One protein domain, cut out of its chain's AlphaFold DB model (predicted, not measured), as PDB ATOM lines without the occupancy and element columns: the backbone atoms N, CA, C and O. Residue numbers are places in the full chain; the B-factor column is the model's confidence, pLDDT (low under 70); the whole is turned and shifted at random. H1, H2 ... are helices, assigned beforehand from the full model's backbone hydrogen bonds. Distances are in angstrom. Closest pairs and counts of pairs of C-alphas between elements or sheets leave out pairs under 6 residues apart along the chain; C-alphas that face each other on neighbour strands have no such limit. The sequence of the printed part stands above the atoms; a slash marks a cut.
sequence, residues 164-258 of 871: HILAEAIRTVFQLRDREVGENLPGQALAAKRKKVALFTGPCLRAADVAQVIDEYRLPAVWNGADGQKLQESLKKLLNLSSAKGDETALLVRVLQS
ATOM      1  N   HIS A 164     -32.420  -8.324  36.217       89.19
ATOM      2  CA  HIS A 164     -31.886  -7.491  35.140       89.19
ATOM      3  C   HIS A 164     -31.963  -5.981  35.442       89.19
ATOM      4  O   HIS A 164     -31.030  -5.256  35.113       89.19
ATOM      5  N   ILE A 165     -33.017  -5.498  36.116       90.50
ATOM      6  CA  ILE A 165     -33.148  -4.085  36.523       90.50
ATOM      7  C   ILE A 165     -32.103  -3.752  37.591       90.50
ATOM      8  O   ILE A 165     -31.442  -2.714  37.529       90.50
ATOM      9  N   LEU A 166     -31.921  -4.651  38.561       93.06
ATOM     10  CA  LEU A 166     -30.939  -4.474  39.626       93.06
ATOM     11  C   LEU A 166     -29.501  -4.548  39.092       93.06
ATOM     12  O   LEU A 166     -28.676  -3.699  39.432       93.06
ATOM     13  N   ALA A 167     -29.217  -5.515  38.216       94.00
ATOM     14  CA  ALA A 167     -27.955  -5.634  37.490       94.00
ATOM     15  C   ALA A 167     -27.632  -4.349  36.715       94.00
ATOM     16  O   ALA A 167     -26.508  -3.853  36.783       94.00
ATOM     17  N   GLU A 168     -28.630  -3.767  36.046       93.62
ATOM     18  CA  GLU A 168     -28.486  -2.525  35.291       93.62
ATOM     19  C   GLU A 168     -28.155  -1.318  36.175       93.62
ATOM     20  O   GLU A 168     -27.270  -0.515  35.856       93.62
ATOM     21  N   ALA A 169     -28.819  -1.208  37.328       95.25
ATOM     22  CA  ALA A 169     -28.519  -0.175  38.311       95.25
ATOM     23  C   ALA A 169     -27.086  -0.321  38.856       95.25
ATOM     24  O   ALA A 169     -26.346   0.663  38.886       95.25
ATOM     25  N   ILE A 170     -26.660  -1.538  39.214       95.75
ATOM     26  CA  ILE A 170     -25.293  -1.839  39.680       95.75
ATOM     27  C   ILE A 170     -24.268  -1.472  38.601       95.75
ATOM     28  O   ILE A 170     -23.294  -0.769  38.885       95.75
ATOM     29  N   ARG A 171     -24.507  -1.892  37.355       95.12
ATOM     30  CA  ARG A 171     -23.653  -1.606  36.199       95.12
ATOM     31  C   ARG A 171     -23.471  -0.108  36.000       95.12
ATOM     32  O   ARG A 171     -22.339   0.367  35.925       95.12
ATOM     33  N   THR A 172     -24.576   0.635  36.000       95.56
ATOM     34  CA  THR A 172     -24.572   2.089  35.814       95.56
ATOM     35  C   THR A 172     -23.852   2.803  36.956       95.56
ATOM     36  O   THR A 172     -22.976   3.632  36.715       95.56
ATOM     37  N   VAL A 173     -24.188   2.484  38.212       95.94
ATOM     38  CA  VAL A 173     -23.602   3.153  39.384       95.94
ATOM     39  C   VAL A 173     -22.108   2.898  39.469       95.94
ATOM     40  O   VAL A 173     -21.356   3.818  39.787       95.94
ATOM     41  N   PHE A 174     -21.656   1.676  39.196       95.19
ATOM     42  CA  PHE A 174     -20.262   1.290  39.386       95.19
ATOM     43  C   PHE A 174     -19.421   1.268  38.106       95.19
ATOM     44  O   PHE A 174     -18.232   0.980  38.199       95.19
ATOM     45  N   GLN A 175     -19.998   1.640  36.959       94.94
ATOM     46  CA  GLN A 175     -19.331   1.677  35.650       94.94
ATOM     47  C   GLN A 175     -18.708   0.320  35.271       94.94
ATOM     48  O   GLN A 175     -17.579   0.251  34.785       94.94
ATOM     49  N   LEU A 176     -19.438  -0.769  35.535       92.62
ATOM     50  CA  LEU A 176     -19.013  -2.128  35.185       92.62
ATOM     51  C   LEU A 176     -19.287  -2.420  33.705       92.62
ATOM     52  O   LEU A 176     -20.218  -1.873  33.113       92.62
ATOM     53  N   ARG A 177     -18.499  -3.311  33.105       91.25
ATOM     54  CA  ARG A 177     -18.742  -3.835  31.751       91.25
ATOM     55  C   ARG A 177     -19.785  -4.954  31.794       91.25
ATOM     56  O   ARG A 177     -19.874  -5.669  32.786       91.25
ATOM     57  N   ASP A 178     -20.492  -5.190  30.688       84.12
ATOM     58  CA  ASP A 178     -21.560  -6.212  30.615       84.12
ATOM     59  C   ASP A 178     -21.099  -7.612  31.039       84.12
ATOM     60  O   ASP A 178     -21.825  -8.337  31.703       84.12
ATOM     61  N   ARG A 179     -19.852  -7.976  30.714       83.44
ATOM     62  CA  ARG A 179     -19.268  -9.283  31.069       83.44
ATOM     63  C   ARG A 179     -18.889  -9.418  32.549       83.44
ATOM     64  O   ARG A 179     -18.509 -10.504  32.971       83.44
ATOM     65  N   GLU A 180     -18.904  -8.326  33.309       79.75
ATOM     66  CA  GLU A 180     -18.500  -8.300  34.720       79.75
ATOM     67  C   GLU A 180     -19.684  -8.497  35.670       79.75
ATOM     68  O   GLU A 180     -19.463  -8.781  36.847       79.75
ATOM     69  N   VAL A 181     -20.917  -8.377  35.164       81.75
ATOM     70  CA  VAL A 181     -22.133  -8.645  35.929       81.75
ATOM     71  C   VAL A 181     -22.554 -10.093  35.688       81.75
ATOM     72  O   VAL A 181     -22.840 -10.497  34.566       81.75
ATOM     73  N   GLY A 182     -22.523 -10.893  36.745       83.25
ATOM     74  CA  GLY A 182     -22.791 -12.329  36.728       83.25
ATOM     75  C   GLY A 182     -23.850 -12.687  37.762       83.25
ATOM     76  O   GLY A 182     -24.548 -11.820  38.278       83.25
ATOM     77  N   GLU A 183     -23.954 -13.967  38.100       84.62
ATOM     78  CA  GLU A 183     -25.027 -14.466  38.973       84.62
ATOM     79  C   GLU A 183     -24.927 -13.938  40.420       84.62
ATOM     80  O   GLU A 183     -25.941 -13.696  41.074       84.62
ATOM     81  N   ASN A 184     -23.713 -13.654  40.914       92.19
ATOM     82  CA  ASN A 184     -23.484 -13.105  42.256       92.19
ATOM     83  C   ASN A 184     -23.476 -11.563  42.274       92.19
ATOM     84  O   ASN A 184     -22.446 -10.931  42.544       92.19
ATOM     85  N   LEU A 185     -24.641 -10.955  42.024       94.44
ATOM     86  CA  LEU A 185     -24.817  -9.497  42.097       94.44
ATOM     87  C   LEU A 185     -24.356  -8.882  43.438       94.44
ATOM     88  O   LEU A 185     -23.664  -7.859  43.394       94.44
ATOM     89  N   PRO A 186     -24.660  -9.464  44.623       95.19
ATOM     90  CA  PRO A 186     -24.228  -8.899  45.906       95.19
ATOM     91  C   PRO A 186     -22.710  -8.744  46.029       95.19
ATOM     92  O   PRO A 186     -22.213  -7.676  46.399       95.19
ATOM     93  N   GLY A 187     -21.960  -9.800  45.691       94.81
ATOM     94  CA  GLY A 187     -20.501  -9.792  45.767       94.81
ATOM     95  C   GLY A 187     -19.876  -8.804  44.784       94.81
ATOM     96  O   GLY A 187     -18.924  -8.100  45.127       94.81
ATOM     97  N   GLN A 188     -20.441  -8.700  43.581       94.94
ATOM     98  CA  GLN A 188     -19.966  -7.784  42.544       94.94
ATOM     99  C   GLN A 188     -20.209  -6.319  42.909       94.94
ATOM    100  O   GLN A 188     -19.287  -5.507  42.799       94.94
ATOM    101  N   ALA A 189     -21.401  -5.985  43.408       95.81
ATOM    102  CA  ALA A 189     -21.720  -4.635  43.861       95.81
ATOM    103  C   ALA A 189     -20.784  -4.184  44.992       95.81
ATOM    104  O   ALA A 189     -20.229  -3.085  44.940       95.81
ATOM    105  N   LEU A 190     -20.534  -5.050  45.980       95.88
ATOM    106  CA  LEU A 190     -19.622  -4.749  47.083       95.88
ATOM    107  C   LEU A 190     -18.169  -4.590  46.612       95.88
ATOM    108  O   LEU A 190     -17.497  -3.631  46.998       95.88
ATOM    109  N   ALA A 191     -17.683  -5.493  45.756       94.94
ATOM    110  CA  ALA A 191     -16.334  -5.409  45.200       94.94
ATOM    111  C   ALA A 191     -16.131  -4.117  44.394       94.94
ATOM    112  O   ALA A 191     -15.086  -3.475  44.501       94.94
ATOM    113  N   ALA A 192     -17.136  -3.709  43.618       95.06
ATOM    114  CA  ALA A 192     -17.092  -2.480  42.841       95.06
ATOM    115  C   ALA A 192     -17.173  -1.229  43.730       95.06
ATOM    116  O   ALA A 192     -16.403  -0.284  43.540       95.06
ATOM    117  N   LYS A 193     -18.020  -1.247  44.767       94.75
ATOM    118  CA  LYS A 193     -18.108  -0.166  45.756       94.75
ATOM    119  C   LYS A 193     -16.780   0.061  46.477       94.75
ATOM    120  O   LYS A 193     -16.368   1.205  46.621       94.75
ATOM    121  N   ARG A 194     -16.077  -1.008  46.868       94.62
ATOM    122  CA  ARG A 194     -14.760  -0.924  47.531       94.62
ATOM    123  C   ARG A 194     -13.664  -0.314  46.650       94.62
ATOM    124  O   ARG A 194     -12.721   0.257  47.183       94.62
ATOM    125  N   LYS A 195     -13.789  -0.396  45.319       93.94
ATOM    126  CA  LYS A 195     -12.852   0.245  44.377       93.94
ATOM    127  C   LYS A 195     -13.077   1.754  44.245       93.94
ATOM    128  O   LYS A 195     -12.145   2.474  43.896       93.94
ATOM    129  N   LYS A 196     -14.290   2.246  44.517       89.25
ATOM    130  CA  LYS A 196     -14.583   3.682  44.530       89.25
ATOM    131  C   LYS A 196     -14.089   4.294  45.840       89.25
ATOM    132  O   LYS A 196     -14.785   4.263  46.851       89.25
ATOM    133  N   VAL A 197     -12.889   4.867  45.817       75.44
ATOM    134  CA  VAL A 197     -12.372   5.671  46.931       75.44
ATOM    135  C   VAL A 197     -13.214   6.947  47.029       75.44
ATOM    136  O   VAL A 197     -13.121   7.825  46.175       75.44
ATOM    137  N   ALA A 198     -14.074   7.038  48.043       77.06
ATOM    138  CA  ALA A 198     -14.815   8.261  48.329       77.06
ATOM    139  C   ALA A 198     -13.930   9.213  49.145       77.06
ATOM    140  O   ALA A 198     -13.428   8.834  50.200       77.06
ATOM    141  N   LEU A 199     -13.755  10.449  48.667       81.31
ATOM    142  CA  LEU A 199     -13.010  11.494  49.385       81.31
ATOM    143  C   LEU A 199     -13.744  11.986  50.645       81.31
ATOM    144  O   LEU A 199     -13.114  12.533  51.543       81.31
ATOM    145  N   PHE A 200     -15.059  11.766  50.726       82.00
ATOM    146  CA  PHE A 200     -15.909  12.203  51.830       82.00
ATOM    147  C   PHE A 200     -16.838  11.076  52.277       82.00
ATOM    148  O   PHE A 200     -17.361  10.317  51.455       82.00
ATOM    149  N   THR A 201     -17.078  10.982  53.585       76.69
ATOM    150  CA  THR A 201     -18.136  10.134  54.139       76.69
ATOM    151  C   THR A 201     -19.478  10.812  53.894       76.69
ATOM    152  O   THR A 201     -19.809  11.795  54.555       76.69
ATOM    153  N   GLY A 202     -20.226  10.315  52.907       82.75
ATOM    154  CA  GLY A 202     -21.598  10.751  52.658       82.75
ATOM    155  C   GLY A 202     -22.554  10.407  53.813       82.75
ATOM    156  O   GLY A 202     -22.162   9.721  54.762       82.75
ATOM    157  N   PRO A 203     -23.814  10.870  53.737       89.06
ATOM    158  CA  PRO A 203     -24.840  10.513  54.712       89.06
ATOM    159  C   PRO A 203     -25.057   8.994  54.748       89.06
ATOM    160  O   PRO A 203     -24.990   8.326  53.717       89.06
ATOM    161  N   CYS A 204     -25.323   8.458  55.940       90.25
ATOM    162  CA  CYS A 204     -25.589   7.034  56.128       90.25
ATOM    163  C   CYS A 204     -26.922   6.632  55.474       90.25
ATOM    164  O   CYS A 204     -27.911   7.366  55.564       90.25
ATOM    165  N   LEU A 205     -26.943   5.459  54.836       95.62
ATOM    166  CA  LEU A 205     -28.141   4.860  54.260       95.62
ATOM    167  C   LEU A 205     -29.167   4.549  55.361       95.62
ATOM    168  O   LEU A 205     -28.841   3.885  56.344       95.62
ATOM    169  N   ARG A 206     -30.413   5.004  55.195       96.94
ATOM    170  CA  ARG A 206     -31.483   4.810  56.186       96.94
ATOM    171  C   ARG A 206     -32.387   3.644  55.805       96.94
ATOM    172  O   ARG A 206     -32.693   3.448  54.630       96.94
ATOM    173  N   ALA A 207     -32.885   2.919  56.804       96.12
ATOM    174  CA  ALA A 207     -33.830   1.822  56.602       96.12
ATOM    175  C   ALA A 207     -35.121   2.295  55.908       96.12
ATOM    176  O   ALA A 207     -35.605   1.645  54.987       96.12
ATOM    177  N   ALA A 208     -35.642   3.468  56.277       96.12
ATOM    178  CA  ALA A 208     -36.837   4.028  55.647       96.12
ATOM    179  C   ALA A 208     -36.658   4.324  54.146       96.12
ATOM    180  O   ALA A 208     -37.614   4.189  53.388       96.12
ATOM    181  N   ASP A 209     -35.452   4.699  53.706       95.88
ATOM    182  CA  ASP A 209     -35.182   4.974  52.288       95.88
ATOM    183  C   ASP A 209     -35.130   3.671  51.478       95.88
ATOM    184  O   ASP A 209     -35.653   3.602  50.370       95.88
ATOM    185  N   VAL A 210     -34.546   2.610  52.048       95.38
ATOM    186  CA  VAL A 210     -34.547   1.272  51.434       95.38
ATOM    187  C   VAL A 210     -35.974   0.725  51.345       95.38
ATOM    188  O   VAL A 210     -36.383   0.245  50.291       95.38
ATOM    189  N   ALA A 211     -36.753   0.853  52.422       93.44
ATOM    190  CA  ALA A 211     -38.152   0.439  52.459       93.44
ATOM    191  C   ALA A 211     -39.028   1.193  51.455       93.44
ATOM    192  O   ALA A 211     -39.871   0.580  50.810       93.44
ATOM    193  N   GLN A 212     -38.796   2.494  51.268       93.12
ATOM    194  CA  GLN A 212     -39.513   3.270  50.261       93.12
ATOM    195  C   GLN A 212     -39.295   2.698  48.857       93.12
ATOM    196  O   GLN A 212     -40.257   2.549  48.112       93.12
ATOM    197  N   VAL A 213     -38.057   2.350  48.494       92.38
ATOM    198  CA  VAL A 213     -37.779   1.731  47.187       92.38
ATOM    199  C   VAL A 213     -38.426   0.353  47.083       92.38
ATOM    200  O   VAL A 213     -38.894  -0.013  46.006       92.38
ATOM    201  N   ILE A 214     -38.498  -0.380  48.200       90.00
ATOM    202  CA  ILE A 214     -39.221  -1.649  48.263       90.00
ATOM    203  C   ILE A 214     -40.702  -1.465  47.928       90.00
ATOM    204  O   ILE A 214     -41.248  -2.138  47.054       90.00
ATOM    205  N   ASP A 215     -41.342  -0.501  48.575       86.44
ATOM    206  CA  ASP A 215     -42.753  -0.215  48.354       86.44
ATOM    207  C   ASP A 215     -43.005   0.380  46.956       86.44
ATOM    208  O   ASP A 215     -43.988   0.016  46.312       86.44
ATOM    209  N   GLU A 216     -42.092   1.202  46.422       85.56
ATOM    210  CA  GLU A 216     -42.165   1.741  45.055       85.56
ATOM    211  C   GLU A 216     -42.275   0.631  44.006       85.56
ATOM    212  O   GLU A 216     -43.105   0.738  43.102       85.56
ATOM    213  N   TYR A 217     -41.498  -0.454  44.131       81.50
ATOM    214  CA  TYR A 217     -41.599  -1.552  43.170       81.50
ATOM    215  C   TYR A 217     -42.780  -2.493  43.441       81.50
ATOM    216  O   TYR A 217     -43.228  -3.194  42.532       81.50
ATOM    217  N   ARG A 218     -43.314  -2.519  44.667       77.31
ATOM    218  CA  ARG A 218     -44.514  -3.302  44.988       77.31
ATOM    219  C   ARG A 218     -45.772  -2.730  44.338       77.31
ATOM    220  O   ARG A 218     -46.719  -3.486  44.153       77.31
ATOM    221  N   LEU A 219     -45.830  -1.436  44.012       65.31
ATOM    222  CA  LEU A 219     -47.069  -0.743  43.628       65.31
ATOM    223  C   LEU A 219     -47.680  -1.149  42.264       65.31
ATOM    224  O   LEU A 219     -48.893  -1.390  42.250       65.31
ATOM    225  N   PRO A 220     -46.946  -1.265  41.135       56.94
ATOM    226  CA  PRO A 220     -47.584  -1.469  39.831       56.94
ATOM    227  C   PRO A 220     -47.864  -2.946  39.514       56.94
ATOM    228  O   PRO A 220     -46.966  -3.787  39.533       56.94
ATOM    229  N   ALA A 221     -49.108  -3.257  39.126       56.41
ATOM    230  CA  ALA A 221     -49.449  -4.544  38.505       56.41
ATOM    231  C   ALA A 221     -48.850  -4.678  37.088       56.41
ATOM    232  O   ALA A 221     -48.563  -5.788  36.634       56.41
ATOM    233  N   VAL A 222     -48.633  -3.539  36.420       64.75
ATOM    234  CA  VAL A 222     -48.029  -3.408  35.092       64.75
ATOM    235  C   VAL A 222     -46.996  -2.290  35.155       64.75
ATOM    236  O   VAL A 222     -47.330  -1.160  35.497       64.75
ATOM    237  N   TRP A 223     -45.746  -2.609  34.833       68.88
ATOM    238  CA  TRP A 223     -44.678  -1.619  34.730       68.88
ATOM    239  C   TRP A 223     -44.737  -0.946  33.364       68.88
ATOM    240  O   TRP A 223     -44.637  -1.625  32.342       68.88
ATOM    241  N   ASN A 224     -44.863   0.379  33.330       78.75
ATOM    242  CA  ASN A 224     -44.573   1.146  32.121       78.75
ATOM    243  C   ASN A 224     -43.090   1.579  32.109       78.75
ATOM    244  O   ASN A 224     -42.369   1.455  33.103       78.75
ATOM    245  N   GLY A 225     -42.613   2.090  30.970       80.38
ATOM    246  CA  GLY A 225     -41.217   2.520  30.829       80.38
ATOM    247  C   GLY A 225     -40.803   3.641  31.795       80.38
ATOM    248  O   GLY A 225     -39.648   3.673  32.217       80.38
ATOM    249  N   ALA A 226     -41.729   4.522  32.188       84.56
ATOM    250  CA  ALA A 226     -41.456   5.626  33.111       84.56
ATOM    251  C   ALA A 226     -41.287   5.138  34.560       84.56
ATOM    252  O   ALA A 226     -40.361   5.567  35.250       84.56
ATOM    253  N   ASP A 227     -42.113   4.185  35.002       83.00
ATOM    254  CA  ASP A 227     -41.992   3.564  36.324       83.00
ATOM    255  C   ASP A 227     -40.652   2.837  36.454       83.00
ATOM    256  O   ASP A 227     -39.942   2.997  37.448       83.00
ATOM    257  N   GLY A 228     -40.258   2.101  35.408       84.88
ATOM    258  CA  GLY A 228     -38.968   1.412  35.359       84.88
ATOM    259  C   GLY A 228     -37.782   2.375  35.484       84.88
ATOM    260  O   GLY A 228     -36.841   2.094  36.227       84.88
ATOM    261  N   GLN A 229     -37.840   3.532  34.816       86.94
ATOM    262  CA  GLN A 229     -36.816   4.577  34.934       86.94
ATOM    263  C   GLN A 229     -36.755   5.163  36.346       86.94
ATOM    264  O   GLN A 229     -35.670   5.246  36.923       86.94
ATOM    265  N   LYS A 230     -37.909   5.493  36.935       90.44
ATOM    266  CA  LYS A 230     -37.988   6.006  38.308       90.44
ATOM    267  C   LYS A 230     -37.409   5.009  39.315       90.44
ATOM    268  O   LYS A 230     -36.585   5.389  40.145       90.44
ATOM    269  N   LEU A 231     -37.763   3.725  39.208       90.25
ATOM    270  CA  LEU A 231     -37.189   2.678  40.056       90.25
ATOM    271  C   LEU A 231     -35.671   2.585  39.867       90.25
ATOM    272  O   LEU A 231     -34.933   2.489  40.847       90.25
ATOM    273  N   GLN A 232     -35.179   2.635  38.627       90.69
ATOM    274  CA  GLN A 232     -33.739   2.632  38.372       90.69
ATOM    275  C   GLN A 232     -33.032   3.825  39.024       90.69
ATOM    276  O   GLN A 232     -31.944   3.652  39.570       90.69
ATOM    277  N   GLU A 233     -33.612   5.024  38.993       94.38
ATOM    278  CA  GLU A 233     -33.066   6.206  39.674       94.38
ATOM    279  C   GLU A 233     -33.038   6.028  41.197       94.38
ATOM    280  O   GLU A 233     -32.001   6.273  41.825       94.38
ATOM    281  N   SER A 234     -34.122   5.514  41.780       95.50
ATOM    282  CA  SER A 234     -34.205   5.155  43.198       95.50
ATOM    283  C   SER A 234     -33.131   4.130  43.597       95.50
ATOM    284  O   SER A 234     -32.384   4.346  44.555       95.50
ATOM    285  N   LEU A 235     -32.957   3.054  42.820       95.81
ATOM    286  CA  LEU A 235     -31.920   2.038  43.040       95.81
ATOM    287  C   LEU A 235     -30.508   2.630  42.941       95.81
ATOM    288  O   LEU A 235     -29.656   2.363  43.794       95.81
ATOM    289  N   LYS A 236     -30.257   3.475  41.931       95.50
ATOM    290  CA  LYS A 236     -28.972   4.170  41.756       95.50
ATOM    291  C   LYS A 236     -28.650   5.042  42.970       95.50
ATOM    292  O   LYS A 236     -27.503   5.069  43.422       95.50
ATOM    293  N   LYS A 237     -29.651   5.734  43.520       95.88
ATOM    294  CA  LYS A 237     -29.508   6.549  44.731       95.88
ATOM    295  C   LYS A 237     -29.120   5.693  45.939       95.88
ATOM    296  O   LYS A 237     -28.136   6.026  46.598       95.88
ATOM    297  N   LEU A 238     -29.806   4.573  46.193       96.12
ATOM    298  CA  LEU A 238     -29.481   3.690  47.325       96.12
ATOM    299  C   LEU A 238     -28.063   3.106  47.230       96.12
ATOM    300  O   LEU A 238     -27.316   3.147  48.203       96.12
ATOM    301  N   LEU A 239     -27.656   2.617  46.054       95.56
ATOM    302  CA  LEU A 239     -26.312   2.056  45.831       95.56
ATOM    303  C   LEU A 239     -25.194   3.106  45.985       95.56
ATOM    304  O   LEU A 239     -24.069   2.801  46.398       95.56
ATOM    305  N   ASN A 240     -25.480   4.370  45.663       93.44
ATOM    306  CA  ASN A 240     -24.549   5.465  45.923       93.44
ATOM    307  C   ASN A 240     -24.435   5.781  47.420       93.44
ATOM    308  O   ASN A 240     -23.322   6.029  47.888       93.44
ATOM    309  N   LEU A 241     -25.543   5.712  48.162       94.06
ATOM    310  CA  LEU A 241     -25.596   5.951  49.607       94.06
ATOM    311  C   LEU A 241     -25.045   4.795  50.452       94.06
ATOM    312  O   LEU A 241     -24.625   5.027  51.582       94.06
ATOM    313  N   SER A 242     -25.016   3.569  49.922       94.31
ATOM    314  CA  SER A 242     -24.479   2.419  50.650       94.31
ATOM    315  C   SER A 242     -22.987   2.575  50.968       94.31
ATOM    316  O   SER A 242     -22.237   3.285  50.290       94.31
ATOM    317  N   SER A 243     -22.525   1.876  51.995       91.25
ATOM    318  CA  SER A 243     -21.156   1.901  52.486       91.25
ATOM    319  C   SER A 243     -20.283   0.841  51.814       91.25
ATOM    320  O   SER A 243     -20.717  -0.275  51.508       91.25
ATOM    321  N   ALA A 244     -19.009   1.190  51.614       88.50
ATOM    322  CA  ALA A 244     -17.958   0.248  51.231       88.50
ATOM    323  C   ALA A 244     -17.431  -0.575  52.427       88.50
ATOM    324  O   ALA A 244     -16.759  -1.591  52.227       88.50
ATOM    325  N   LYS A 245     -17.690  -0.111  53.661       86.31
ATOM    326  CA  LYS A 245     -17.266  -0.770  54.903       86.31
ATOM    327  C   LYS A 245     -18.245  -1.887  55.264       86.31
ATOM    328  O   LYS A 245     -19.457  -1.697  55.181       86.31
ATOM    329  N   GLY A 246     -17.706  -3.024  55.701       89.44
ATOM    330  CA  GLY A 246     -18.501  -4.218  55.989       89.44
ATOM    331  C   GLY A 246     -19.196  -4.753  54.736       89.44
ATOM    332  O   GLY A 246     -18.635  -4.670  53.637       89.44
ATOM    333  N   ASP A 247     -20.413  -5.263  54.924       91.88
ATOM    334  CA  ASP A 247     -21.205  -5.936  53.888       91.88
ATOM    335  C   ASP A 247     -22.498  -5.183  53.525       91.88
ATOM    336  O   ASP A 247     -23.380  -5.748  52.882       91.88
ATOM    337  N   GLU A 248     -22.613  -3.896  53.885       94.81
ATOM    338  CA  GLU A 248     -23.842  -3.104  53.689       94.81
ATOM    339  C   GLU A 248     -24.337  -3.135  52.239       94.81
ATOM    340  O   GLU A 248     -25.504  -3.412  51.981       94.81
ATOM    341  N   THR A 249     -23.435  -2.915  51.277       95.94
ATOM    342  CA  THR A 249     -23.789  -2.927  49.850       95.94
ATOM    343  C   THR A 249     -24.248  -4.313  49.383       95.94
ATOM    344  O   THR A 249     -25.217  -4.411  48.635       95.94
ATOM    345  N   ALA A 250     -23.590  -5.389  49.827       94.75
ATOM    346  CA  ALA A 250     -23.985  -6.746  49.445       94.75
ATOM    347  C   ALA A 250     -25.352  -7.115  50.039       94.75
ATOM    348  O   ALA A 250     -26.203  -7.666  49.343       94.75
ATOM    349  N   LEU A 251     -25.586  -6.779  51.307       92.31
ATOM    350  CA  LEU A 251     -26.846  -7.055  51.992       92.31
ATOM    351  C   LEU A 251     -27.997  -6.199  51.460       92.31
ATOM    352  O   LEU A 251     -29.095  -6.720  51.312       92.31
ATOM    353  N   LEU A 252     -27.753  -4.942  51.078       95.12
ATOM    354  CA  LEU A 252     -28.735  -4.128  50.355       95.12
ATOM    355  C   LEU A 252     -29.182  -4.828  49.065       95.12
ATOM    356  O   LEU A 252     -30.377  -4.970  48.823       95.12
ATOM    357  N   VAL A 253     -28.232  -5.305  48.255       94.88
ATOM    358  CA  VAL A 253     -28.549  -6.036  47.017       94.88
ATOM    359  C   VAL A 253     -29.318  -7.321  47.329       94.88
ATOM    360  O   VAL A 253     -30.307  -7.596  46.659       94.88
ATOM    361  N   ARG A 254     -28.944  -8.068  48.377       91.88
ATOM    362  CA  ARG A 254     -29.692  -9.262  48.813       91.88
ATOM    363  C   ARG A 254     -31.124  -8.939  49.241       91.88
ATOM    364  O   ARG A 254     -32.034  -9.662  48.853       91.88
ATOM    365  N   VAL A 255     -31.335  -7.860  49.995       91.94
ATOM    366  CA  VAL A 255     -32.671  -7.391  50.397       91.94
ATOM    367  C   VAL A 255     -33.508  -7.045  49.165       91.94
ATOM    368  O   VAL A 255     -34.643  -7.490  49.067       91.94
ATOM    369  N   LEU A 256     -32.936  -6.341  48.183       92.44
ATOM    370  CA  LEU A 256     -33.620  -5.998  46.928       92.44
ATOM    371  C   LEU A 256     -33.894  -7.221  46.033       92.44
ATOM    372  O   LEU A 256     -34.819  -7.201  45.228       92.44
ATOM    373  N   GLN A 257     -33.120  -8.297  46.187       90.00
ATOM    374  CA  GLN A 257     -33.390  -9.614  45.594       90.00
ATOM    375  C   GLN A 257     -34.366 -10.458  46.432       90.00
ATOM    376  O   GLN A 257     -34.558 -11.638  46.136       90.00
ATOM    377  N   SER A 258     -34.940  -9.889  47.495       84.25
ATOM    378  CA  SER A 258     -35.798 -10.573  48.459       84.25
ATOM    379  C   SER A 258     -35.181 -11.811  49.106       84.25
ATOM    380  O   SER A 258     -35.826 -12.839  49.315       84.25
TER     381      SER A 258
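AT A GLANCE: This is residues 164 to 258 of the 871 residues of the protein "Hypothetical protein" of Brandtodinium nutricula (UniProt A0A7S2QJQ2). You are looking at a small cluster of five helices that lie mostly along one another: a helical hairpin of H3 and H4, a second pair of H2 and H5 side by side and running opposite ways, and H1 between the pairs, crossing H4 and running beside H2. At one end of the hairpin residues 220 to 226, of which 225 and 226 belong to H4, stick out free of the rest. The printed part has 95 residues with five named helices, H1 to H5 in order along the chain, and no named strand; its class is all helix. It is compact, with a radius of gyration of the C-alphas of 13.0 A, and spans 39 by 32 by 21 A.

HOW THE PARTS SIT: Begin with H1, residues 164 to 174. It touches H2, residues 185 to 195, at a shallow tilt of 7 degrees, the same way; look at the closest C-alphas, those of Phe 174 and Ala 192, 6.0 A apart. H3, residues 207 to 218, is apart from both H1 and H2. H3 and H4, residues 225 to 241, form a helical hairpin, at a shallow tilt of 19 degrees, opposite ways. H4 touches H3 with residues 231 to 238 alone; the closest C-alphas are those of Val 213 and Ser 234, 6.4 A apart. H4 also touches H1, at a steep tilt of 45 degrees, the same way, with the C-alphas of Ala 169 and Lys 236 closest at 5.6 A. H2 and H4 are apart, but only just, at 8.4 A. Last comes H5, residues 248 to 256, which touches H2 at a shallow tilt of 28 degrees, opposite ways; the C-alphas of Pro 186 and Ala 250 are their closest, 4.1 A apart. H5 is close to H1, H3 and H4 but not clearly touching them; its closest C-alphas to H4 are those of Thr 249 and Leu 239, 6.9 A apart. Three of the four touching pairs are at a shallow tilt, a mostly aligned packing. In H1, H2, H3, H4 and H5 every O i to N i+4 pair is within hydrogen-bond range.

IN THESE COORDINATES: Find C-alpha 164 at (-31.886, -7.491, 35.140); from there H1 runs 15.2 A to C-alpha 174. H2 covers 15.6 A and H3 16.6 A. H4, the longest helix, starts at C-alpha 225, (-41.217, 2.520, 30.829), and runs 24.7 A. H5 covers 12.2 A and ends at C-alpha 256, (-33.620, -5.998, 46.928).

THE WHOLE: The two C-alphas farthest apart are those of Leu 199 and Ala 221, 41.3 A. The printed part has no cut. The link from H2 to H3, 11 residues, is long; the other three are short. Mean pLDDT of the printed part is 89.1, and residues 219 to 223 are under 70.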